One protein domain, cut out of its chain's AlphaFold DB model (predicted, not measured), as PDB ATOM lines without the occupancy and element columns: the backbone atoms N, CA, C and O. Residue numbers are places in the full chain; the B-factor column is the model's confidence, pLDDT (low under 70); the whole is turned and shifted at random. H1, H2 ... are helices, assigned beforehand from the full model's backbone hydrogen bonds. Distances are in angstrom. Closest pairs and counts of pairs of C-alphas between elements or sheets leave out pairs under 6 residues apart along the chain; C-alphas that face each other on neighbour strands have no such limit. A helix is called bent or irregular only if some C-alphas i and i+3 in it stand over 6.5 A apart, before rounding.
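AT A GLANCE: This is residues 29 to 100 of the 111 residues of an uncharacterized protein of Emiliania huxleyi (UniProt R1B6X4). Starting from the first printed residue, you meet a helical arm, H1, whose residues 29 to 40 stick out free; beyond it lies the body, a helical hairpin in which H2 and H3 pack on each other while running opposite ways. The arm points away from the open end of the hairpin, where H2 begins and H3 ends, and residues 73 to 84 make a wide turn at the far end. The printed part has 72 residues with three named helices, H1, H2 and H3 in that order, and no named strand; its class is all helix. It is loose, with a radius of gyration of the C-alphas of 15.9 A, and it spans 56 by 24 by 15 A, the arm making much of the length.

HOW THE PARTS SIT: Look first at H1, residues 29 to 42, which touches no helix. It is apart from H2, residues 55 to 72, and also apart from H3, residues 85 to 99. Next find Gly 68 and Trp 91: their C-alphas, the closest of H2 and H3, are 6.4 A apart. H2 and H3 touch, with 13 pairs of C-alphas within 8 A, and their centres are 10.2 A apart. They run opposite ways at a tilt of 37 degrees, only just steep, and form a helical hairpin. In the backbone of H1 and H2 every O i to N i+4 pair is within hydrogen-bond range; in H3 it is 8 of 11.

IN THESE COORDINATES: Find C-alpha 29 at (-13.098, -26.813, -67.507); from there H1 runs 20.0 A to C-alpha 42. Pick up H2 at Glu 55, with its C-alpha at (-8.567, -25.913, -33.847), and follow it for 25.6 A to Ala 72; with 18 residues it is the longest helix. H3 begins at Pro 85 and runs 20.4 A to C-alpha 99 at (-9.041, -12.070, -38.145). H3 is irregular, but only just: C-alphas 93 and 96 are 6.7 A apart, and its line is a rough one.

THE WHOLE: The two C-alphas farthest apart are those of Ala 29 and Glu 76, at 56.2 A. Without residues 29 to 40 the body has 60 residues and spans 38 by 20 by 14 A. Both links are long, 12 residues each: residues 43 to 54 between H1 and H2, and residues 73 to 84 between H2 and H3. The printed part has no cut. Its mean pLDDT is 84.3, and you will find the low values, under 70, at residues 79 to 85.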
ATOM      1  N   ALA A  29     -13.822 -28.035 -67.850       79.00
ATOM      2  CA  ALA A  29     -13.098 -26.813 -67.507       79.00
ATOM      3  C   ALA A  29     -13.991 -25.843 -66.717       79.00
ATOM      4  O   ALA A  29     -13.550 -25.284 -65.714       79.00
ATOM      5  N   ALA A  30     -15.257 -25.691 -67.113       79.12
ATOM      6  CA  ALA A  30     -16.237 -24.881 -66.395       79.12
ATOM      7  C   ALA A  30     -16.507 -25.428 -64.980       79.12
ATOM      8  O   ALA A  30     -16.489 -24.669 -64.010       79.12
ATOM      9  N   ALA A  31     -16.662 -26.748 -64.841       80.88
ATOM     10  CA  ALA A  31     -16.822 -27.405 -63.546       80.88
ATOM     11  C   ALA A  31     -15.607 -27.182 -62.629       80.88
ATOM     12  O   ALA A  31     -15.771 -26.880 -61.446       80.88
ATOM     13  N   ALA A  32     -14.384 -27.268 -63.165       83.19
ATOM     14  CA  ALA A  32     -13.165 -27.015 -62.396       83.19
ATOM     15  C   ALA A  32     -13.078 -25.566 -61.881       83.19
ATOM     16  O   ALA A  32     -12.652 -25.343 -60.745       83.19
ATOM     17  N   VAL A  33     -13.518 -24.587 -62.679       86.62
ATOM     18  CA  VAL A  33     -13.572 -23.176 -62.266       86.62
ATOM     19  C   VAL A  33     -14.568 -22.971 -61.124       86.62
ATOM     20  O   VAL A  33     -14.220 -22.324 -60.135       86.62
ATOM     21  N   GLU A  34     -15.771 -23.550 -61.203       89.25
ATOM     22  CA  GLU A  34     -16.759 -23.406 -60.124       89.25
ATOM     23  C   GLU A  34     -16.284 -24.083 -58.832       89.25
ATOM     24  O   GLU A  34     -16.385 -23.497 -57.754       89.25
ATOM     25  N   VAL A  35     -15.670 -25.268 -58.927       87.44
ATOM     26  CA  VAL A  35     -15.051 -25.935 -57.770       87.44
ATOM     27  C   VAL A  35     -13.960 -25.055 -57.154       87.44
ATOM     28  O   VAL A  35     -13.940 -24.871 -55.937       87.44
ATOM     29  N   GLY A  36     -13.093 -24.450 -57.972       85.56
ATOM     30  CA  GLY A  36     -12.079 -23.503 -57.501       85.56
ATOM     31  C   GLY A  36     -12.689 -22.312 -56.755       85.56
ATOM     32  O   GLY A  36     -12.222 -21.949 -55.675       85.56
ATOM     33  N   ARG A  37     -13.785 -21.749 -57.275       88.19
ATOM     34  CA  ARG A  37     -14.509 -20.639 -56.641       88.19
ATOM     35  C   ARG A  37     -15.119 -21.033 -55.296       88.19
ATOM     36  O   ARG A  37     -15.033 -20.268 -54.337       88.19
ATOM     37  N   LEU A  38     -15.699 -22.229 -55.207       87.12
ATOM     38  CA  LEU A  38     -16.250 -22.765 -53.963       87.12
ATOM     39  C   LEU A  38     -15.160 -23.025 -52.921       87.12
ATOM     40  O   LEU A  38     -15.361 -22.712 -51.750       87.12
ATOM     41  N   ILE A  39     -13.994 -23.530 -53.335       84.94
ATOM     42  CA  ILE A  39     -12.840 -23.727 -52.445       84.94
ATOM     43  C   ILE A  39     -12.361 -22.388 -51.880       84.94
ATOM     44  O   ILE A  39     -12.137 -22.286 -50.674       84.94
ATOM     45  N   LEU A  40     -12.235 -21.359 -52.724       85.69
ATOM     46  CA  LEU A  40     -11.858 -20.017 -52.275       85.69
ATOM     47  C   LEU A  40     -12.894 -19.445 -51.301       85.69
ATOM     48  O   LEU A  40     -12.522 -18.929 -50.253       85.69
ATOM     49  N   LYS A  41     -14.188 -19.620 -51.586       84.00
ATOM     50  CA  LYS A  41     -15.262 -19.195 -50.679       84.00
ATOM     51  C   LYS A  41     -15.229 -19.941 -49.340       84.00
ATOM     52  O   LYS A  41     -15.448 -19.338 -48.299       84.00
ATOM     53  N   ALA A  42     -14.930 -21.239 -49.346       84.06
ATOM     54  CA  ALA A  42     -14.804 -22.045 -48.132       84.06
ATOM     55  C   ALA A  42     -13.517 -21.754 -47.334       84.06
ATOM     56  O   ALA A  42     -13.395 -22.193 -46.190       84.06
ATOM     57  N   ALA A  43     -12.545 -21.052 -47.927       86.12
ATOM     58  CA  ALA A  43     -11.341 -20.603 -47.235       86.12
ATOM     59  C   ALA A  43     -11.587 -19.370 -46.349       86.12
ATOM     60  O   ALA A  43     -10.778 -19.105 -45.461       86.12
ATOM     61  N   GLU A  44     -12.690 -18.648 -46.558       89.62
ATOM     62  CA  GLU A  44     -13.148 -17.592 -45.659       89.62
ATOM     63  C   GLU A  44     -13.871 -18.193 -44.453       89.62
ATOM     64  O   GLU A  44     -14.584 -19.194 -44.566       89.62
ATOM     65  N   TRP A  45     -13.686 -17.587 -43.280       90.44
ATOM     66  CA  TRP A  45     -14.366 -18.042 -42.074       90.44
ATOM     67  C   TRP A  45     -15.854 -17.692 -42.149       90.44
ATOM     68  O   TRP A  45     -16.219 -16.545 -42.397       90.44
ATOM     69  N   SER A  46     -16.718 -18.669 -41.885       88.75
ATOM     70  CA  SER A  46     -18.157 -18.481 -41.722       88.75
ATOM     71  C   SER A  46     -18.743 -19.564 -40.809       88.75
ATOM     72  O   SER A  46     -18.105 -20.597 -40.587       88.75
ATOM     73  N   PRO A  47     -19.990 -19.413 -40.329       86.62
ATOM     74  CA  PRO A  47     -20.695 -20.486 -39.626       86.62
ATOM     75  C   PRO A  47     -20.872 -21.775 -40.444       86.62
ATOM     76  O   PRO A  47     -21.152 -22.814 -39.867       86.62
ATOM     77  N   GLN A  48     -20.728 -21.736 -41.772       88.31
ATOM     78  CA  GLN A  48     -20.778 -22.938 -42.612       88.31
ATOM     79  C   GLN A  48     -19.395 -23.558 -42.851       88.31
ATOM     80  O   GLN A  48     -19.303 -24.753 -43.106       88.31
ATOM     81  N   SER A  49     -18.319 -22.765 -42.797       90.19
ATOM     82  CA  SER A  49     -16.956 -23.232 -43.077       90.19
ATOM     83  C   SER A  49     -16.103 -23.435 -41.825       90.19
ATOM     84  O   SER A  49     -15.022 -24.010 -41.932       90.19
ATOM     85  N   HIS A  50     -16.543 -22.991 -40.639       89.69
ATOM     86  CA  HIS A  50     -15.676 -22.922 -39.455       89.69
ATOM     87  C   HIS A  50     -15.080 -24.273 -39.037       89.69
ATOM     88  O   HIS A  50     -13.994 -24.298 -38.461       89.69
ATOM     89  N   GLU A  51     -15.744 -25.395 -39.316       90.50
ATOM     90  CA  GLU A  51     -15.217 -26.733 -39.019       90.50
ATOM     91  C   GLU A  51     -13.989 -27.087 -39.869       90.50
ATOM     92  O   GLU A  51     -13.120 -27.833 -39.419       90.50
ATOM     93  N   LEU A  52     -13.861 -26.484 -41.056       89.56
ATOM     94  CA  LEU A  52     -12.725 -26.656 -41.967       89.56
ATOM     95  C   LEU A  52     -11.458 -25.936 -41.476       89.56
ATOM     96  O   LEU A  52     -10.370 -26.140 -42.024       89.56
ATOM     97  N   PHE A  53     -11.582 -25.080 -40.459       90.75
ATOM     98  CA  PHE A  53     -10.465 -24.341 -39.881       90.75
ATOM     99  C   PHE A  53      -9.758 -25.177 -38.809       90.75
ATOM    100  O   PHE A  53     -10.423 -25.886 -38.051       90.75
ATOM    101  N   PRO A  54      -8.422 -25.065 -38.669       90.81
ATOM    102  CA  PRO A  54      -7.690 -25.702 -37.578       90.81
ATOM    103  C   PRO A  54      -8.224 -25.292 -36.202       90.81
ATOM    104  O   PRO A  54      -8.718 -24.179 -36.022       90.81
ATOM    105  N   GLU A  55      -8.059 -26.158 -35.203       90.88
ATOM    106  CA  GLU A  55      -8.567 -25.913 -33.847       90.88
ATOM    107  C   GLU A  55      -8.076 -24.583 -33.256       90.88
ATOM    108  O   GLU A  55      -8.870 -23.847 -32.675       90.88
ATOM    109  N   ALA A  56      -6.804 -24.235 -33.466       90.31
ATOM    110  CA  ALA A  56      -6.242 -22.960 -33.019       90.31
ATOM    111  C   ALA A  56      -6.994 -21.748 -33.603       90.31
ATOM    112  O   ALA A  56      -7.320 -20.809 -32.879       90.31
ATOM    113  N   ALA A  57      -7.346 -21.792 -34.891       91.00
ATOM    114  CA  ALA A  57      -8.113 -20.730 -35.542       91.00
ATOM    115  C   ALA A  57      -9.555 -20.665 -35.011       91.00
ATOM    116  O   ALA A  57     -10.086 -19.577 -34.790       91.00
ATOM    117  N   ARG A  58     -10.178 -21.814 -34.720       91.75
ATOM    118  CA  ARG A  58     -11.510 -21.853 -34.095       91.75
ATOM    119  C   ARG A  58     -11.494 -21.309 -32.663       91.75
ATOM    120  O   ARG A  58     -12.382 -20.544 -32.301       91.75
ATOM    121  N   LYS A  59     -10.471 -21.638 -31.865       93.06
ATOM    122  CA  LYS A  59     -10.258 -21.065 -30.520       93.06
ATOM    123  C   LYS A  59     -10.113 -19.546 -30.592       93.06
ATOM    124  O   LYS A  59     -10.806 -18.833 -29.870       93.06
ATOM    125  N   ARG A  60      -9.319 -19.053 -31.547       92.38
ATOM    126  CA  ARG A  60      -9.191 -17.617 -31.813       92.38
ATOM    127  C   ARG A  60     -10.531 -16.970 -32.173       92.38
ATOM    128  O   ARG A  60     -10.839 -15.899 -31.659       92.38
ATOM    129  N   ALA A  61     -11.344 -17.614 -33.009       93.50
ATOM    130  CA  ALA A  61     -12.675 -17.114 -33.355       93.50
ATOM    131  C   ALA A  61     -13.565 -16.930 -32.112       93.50
ATOM    132  O   ALA A  61     -14.244 -15.913 -31.980       93.50
ATOM    133  N   VAL A  62     -13.517 -17.879 -31.170       93.25
ATOM    134  CA  VAL A  62     -14.260 -17.800 -29.903       93.25
ATOM    135  C   VAL A  62     -13.773 -16.639 -29.038       93.25
ATOM    136  O   VAL A  62     -14.596 -15.895 -28.512       93.25
ATOM    137  N   GLU A  63     -12.460 -16.451 -28.900       95.12
ATOM    138  CA  GLU A  63     -11.891 -15.321 -28.149       95.12
ATOM    139  C   GLU A  63     -12.349 -13.975 -28.716       95.12
ATOM    140  O   GLU A  63     -12.828 -13.118 -27.977       95.12
ATOM    141  N   VAL A  64     -12.257 -13.814 -30.037       94.06
ATOM    142  CA  VAL A  64     -12.690 -12.594 -30.728       94.06
ATOM    143  C   VAL A  64     -14.189 -12.364 -30.532       94.06
ATOM    144  O   VAL A  64     -14.611 -11.237 -30.294       94.06
ATOM    145  N   MET A  65     -15.000 -13.424 -30.570       91.94
ATOM    146  CA  MET A  65     -16.438 -13.301 -30.335       91.94
ATOM    147  C   MET A  65     -16.782 -12.896 -28.905       91.94
ATOM    148  O   MET A  65     -17.688 -12.091 -28.702       91.94
ATOM    149  N   ARG A  66     -16.041 -13.399 -27.916       91.31
ATOM    150  CA  ARG A  66     -16.199 -12.983 -26.517       91.31
ATOM    151  C   ARG A  66     -15.874 -11.502 -26.335       91.31
ATOM    152  O   ARG A  66     -16.605 -10.821 -25.628       91.31
ATOM    153  N   LEU A  67     -14.838 -10.996 -27.005       90.81
ATOM    154  CA  LEU A  67     -14.535  -9.560 -27.011       90.81
ATOM    155  C   LEU A  67     -15.683  -8.749 -27.616       90.81
ATOM    156  O   LEU A  67     -16.109  -7.767 -27.019       90.81
ATOM    157  N   GLY A  68     -16.220  -9.187 -28.757       88.19
ATOM    158  CA  GLY A  68     -17.369  -8.529 -29.376       88.19
ATOM    159  C   GLY A  68     -18.606  -8.505 -28.482       88.19
ATOM    160  O   GLY A  68     -19.277  -7.481 -28.408       88.19
ATOM    161  N   TYR A  69     -18.864  -9.595 -27.754       84.12
ATOM    162  CA  TYR A  69     -19.948  -9.668 -26.774       84.12
ATOM    163  C   TYR A  69     -19.757  -8.679 -25.618       84.12
ATOM    164  O   TYR A  69     -20.683  -7.953 -25.282       84.12
ATOM    165  N   LEU A  70     -18.552  -8.610 -25.042       85.75
ATOM    166  CA  LEU A  70     -18.249  -7.664 -23.963       85.75
ATOM    167  C   LEU A  70     -18.404  -6.208 -24.416       85.75
ATOM    168  O   LEU A  70     -18.930  -5.398 -23.669       85.75
ATOM    169  N   ILE A  71     -17.992  -5.891 -25.647       83.31
ATOM    170  CA  ILE A  71     -18.167  -4.552 -26.228       83.31
ATOM    171  C   ILE A  71     -19.649  -4.249 -26.466       83.31
ATOM    172  O   ILE A  71     -20.086  -3.130 -26.230       83.31
ATOM    173  N   ALA A  72     -20.429  -5.229 -26.923       80.12
ATOM    174  CA  ALA A  72     -21.860  -5.048 -27.149       80.12
ATOM    175  C   ALA A  72     -22.653  -4.792 -25.862       80.12
ATOM    176  O   ALA A  72     -23.726  -4.199 -25.916       80.12
ATOM    177  N   TRP A  73     -22.118  -5.209 -24.718       75.06
ATOM    178  CA  TRP A  73     -22.733  -5.028 -23.406       75.06
ATOM    179  C   TRP A  73     -22.086  -3.908 -22.577       75.06
ATOM    180  O   TRP A  73     -22.296  -3.825 -21.370       75.06
ATOM    181  N   ASP A  74     -21.271  -3.063 -23.211       79.00
ATOM    182  CA  ASP A  74     -20.666  -1.881 -22.595       79.00
ATOM    183  C   ASP A  74     -21.721  -0.762 -22.487       79.00
ATOM    184  O   ASP A  74     -21.875   0.059 -23.394       79.00
ATOM    185  N   GLU A  75     -22.482  -0.777 -21.387       70.06
ATOM    186  CA  GLU A  75     -23.587   0.158 -21.101       70.06
ATOM    187  C   GLU A  75     -23.127   1.625 -20.991       70.06
ATOM    188  O   GLU A  75     -23.922   2.530 -21.219       70.06
ATOM    189  N   GLU A  76     -21.844   1.890 -20.704       73.56
ATOM    190  CA  GLU A  76     -21.297   3.258 -20.686       73.56
ATOM    191  C   GLU A  76     -21.074   3.818 -22.097       73.56
ATOM    192  O   GLU A  76     -21.052   5.033 -22.300       73.56
ATOM    193  N   ARG A  77     -20.862   2.937 -23.080       70.94
ATOM    194  CA  ARG A  77     -20.619   3.324 -24.476       70.94
ATOM    195  C   ARG A  77     -21.857   3.274 -25.351       70.94
ATOM    196  O   ARG A  77     -21.874   3.936 -26.392       70.94
ATOM    197  N   PHE A  78     -22.853   2.481 -24.978       70.44
ATOM    198  CA  PHE A  78     -24.058   2.282 -25.764       70.44
ATOM    199  C   PHE A  78     -25.304   2.456 -24.888       70.44
ATOM    200  O   PHE A  78     -25.639   1.574 -24.106       70.44
ATOM    201  N   ASP A  79     -26.013   3.574 -25.070       62.81
ATOM    202  CA  ASP A  79     -27.301   3.832 -24.412       62.81
ATOM    203  C   ASP A  79     -28.404   2.909 -24.980       62.81
ATOM    204  O   ASP A  79     -28.708   2.949 -26.177       62.81
ATOM    205  N   GLY A  80     -29.024   2.081 -24.129       62.78
ATOM    206  CA  GLY A  80     -30.066   1.097 -24.490       62.78
ATOM    207  C   GLY A  80     -29.856  -0.255 -23.791       62.78
ATOM    208  O   GLY A  80     -28.864  -0.402 -23.092       62.78
ATOM    209  N   GLU A  81     -30.759  -1.240 -23.951       61.47
ATOM    210  CA  GLU A  81     -30.686  -2.616 -23.375       61.47
ATOM    211  C   GLU A  81     -29.477  -3.460 -23.875       61.47
ATOM    212  O   GLU A  81     -29.624  -4.602 -24.314       61.47
ATOM    213  N   GLY A  82     -28.263  -2.904 -23.849       56.50
ATOM    214  CA  GLY A  82     -27.095  -3.417 -24.553       56.50
ATOM    215  C   GLY A  82     -27.197  -3.135 -26.053       56.50
ATOM    216  O   GLY A  82     -28.270  -3.177 -26.662       56.50
ATOM    217  N   ALA A  83     -26.076  -2.836 -26.701       58.38
ATOM    218  CA  ALA A  83     -26.033  -2.671 -28.146       58.38
ATOM    219  C   ALA A  83     -26.367  -3.990 -28.856       58.38
ATOM    220  O   ALA A  83     -25.511  -4.842 -29.080       58.38
ATOM    221  N   ALA A  84     -27.649  -4.088 -29.206       63.00
ATOM    222  CA  ALA A  84     -28.299  -4.695 -30.356       63.00
ATOM    223  C   ALA A  84     -27.682  -5.993 -30.919       63.00
ATOM    224  O   ALA A  84     -26.537  -5.988 -31.372       63.00
ATOM    225  N   PRO A  85     -28.480  -7.063 -31.102       65.19
ATOM    226  CA  PRO A  85     -28.132  -8.227 -31.932       65.19
ATOM    227  C   PRO A  85     -27.356  -7.904 -33.231       65.19
ATOM    228  O   PRO A  85     -26.482  -8.671 -33.632       65.19
ATOM    229  N   GLY A  86     -27.587  -6.728 -33.830       78.50
ATOM    230  CA  GLY A  86     -26.850  -6.225 -34.993       78.50
ATOM    231  C   GLY A  86     -25.337  -6.040 -34.801       78.50
ATOM    232  O   GLY A  86     -24.586  -6.231 -35.757       78.50
ATOM    233  N   LEU A  87     -24.847  -5.732 -33.595       81.56
ATOM    234  CA  LEU A  87     -23.407  -5.672 -33.337       81.56
ATOM    235  C   LEU A  87     -22.808  -7.082 -33.358       81.56
ATOM    236  O   LEU A  87     -21.815  -7.311 -34.045       81.56
ATOM    237  N   ALA A  88     -23.444  -8.055 -32.701       80.44
ATOM    238  CA  ALA A  88     -23.009  -9.452 -32.773       80.44
ATOM    239  C   ALA A  88     -22.969  -9.963 -34.229       80.44
ATOM    240  O   ALA A  88     -22.028 -10.663 -34.617       80.44
ATOM    241  N   ASP A  89     -23.933  -9.565 -35.058       85.56
ATOM    242  CA  ASP A  89     -23.959  -9.913 -36.480       85.56
ATOM    243  C   ASP A  89     -22.852  -9.220 -37.284       85.56
ATOM    244  O   ASP A  89     -22.235  -9.858 -38.143       85.56
ATOM    245  N   LEU A  90     -22.512  -7.966 -36.970       88.50
ATOM    246  CA  LEU A  90     -21.353  -7.275 -37.549       88.50
ATOM    247  C   LEU A  90     -20.047  -8.008 -37.214       88.50
ATOM    248  O   LEU A  90     -19.204  -8.230 -38.086       88.50
ATOM    249  N   TRP A  91     -19.881  -8.445 -35.967       90.50
ATOM    250  CA  TRP A  91     -18.700  -9.203 -35.566       90.50
ATOM    251  C   TRP A  91     -18.587 -10.534 -36.322       90.50
ATOM    252  O   TRP A  91     -17.504 -10.875 -36.806       90.50
ATOM    253  N   ARG A  92     -19.697 -11.265 -36.480       88.62
ATOM    254  CA  ARG A  92     -19.717 -12.539 -37.219       88.62
ATOM    255  C   ARG A  92     -19.475 -12.373 -38.715       88.62
ATOM    256  O   ARG A  92     -18.742 -13.167 -39.293       88.62
ATOM    257  N   SER A  93     -20.101 -11.376 -39.334       89.31
ATOM    258  CA  SER A  93     -20.087 -11.193 -40.791       89.31
ATOM    259  C   SER A  93     -18.887 -10.396 -41.302       89.31
ATOM    260  O   SER A  93     -18.475 -10.585 -42.444       89.31
ATOM    261  N   PHE A  94     -18.305  -9.522 -40.477       90.06
ATOM    262  CA  PHE A  94     -17.257  -8.603 -40.917       90.06
ATOM    263  C   PHE A  94     -15.922  -8.811 -40.202       90.06
ATOM    264  O   PHE A  94     -14.877  -8.817 -40.861       90.06
ATOM    265  N   VAL A  95     -15.931  -8.990 -38.878       92.62
ATOM    266  CA  VAL A  95     -14.692  -9.073 -38.088       92.62
ATOM    267  C   VAL A  95     -14.071 -10.463 -38.181       92.62
ATOM    268  O   VAL A  95     -12.906 -10.584 -38.561       92.62
ATOM    269  N   LEU A  96     -14.838 -11.519 -37.889       93.06
ATOM    270  CA  LEU A  96     -14.320 -12.891 -37.871       93.06
ATOM    271  C   LEU A  96     -13.670 -13.334 -39.196       93.06
ATOM    272  O   LEU A  96     -12.553 -13.849 -39.125       93.06
ATOM    273  N   PRO A  97     -14.247 -13.068 -40.387       91.50
ATOM    274  CA  PRO A  97     -13.614 -13.432 -41.659       91.50
ATOM    275  C   PRO A  97     -12.238 -12.796 -41.891       91.50
ATOM    276  O   PRO A  97     -11.434 -13.333 -42.645       91.50
ATOM    277  N   ARG A  98     -11.947 -11.657 -41.247       89.62
ATOM    278  CA  ARG A  98     -10.680 -10.926 -41.414       89.62
ATOM    279  C   ARG A  98      -9.601 -11.355 -40.431       89.62
ATOM    280  O   ARG A  98      -8.421 -11.283 -40.753       89.62
ATOM    281  N   VAL A  99      -9.991 -11.760 -39.226       89.94
ATOM    282  CA  VAL A  99      -9.041 -12.070 -38.145       89.94
ATOM    283  C   VAL A  99      -8.820 -13.568 -37.955       89.94
ATOM    284  O   VAL A  99      -7.816 -13.967 -37.365       89.94
ATOM    285  N   VAL A 100      -9.737 -14.403 -38.450       90.12
ATOM    286  CA  VAL A 100      -9.616 -15.861 -38.419       90.12
ATOM    287  C   VAL A 100      -9.134 -16.332 -39.783       90.12
ATOM    288  O   VAL A 100      -9.915 -16.558 -40.702       90.12
TER     289      VAL A 100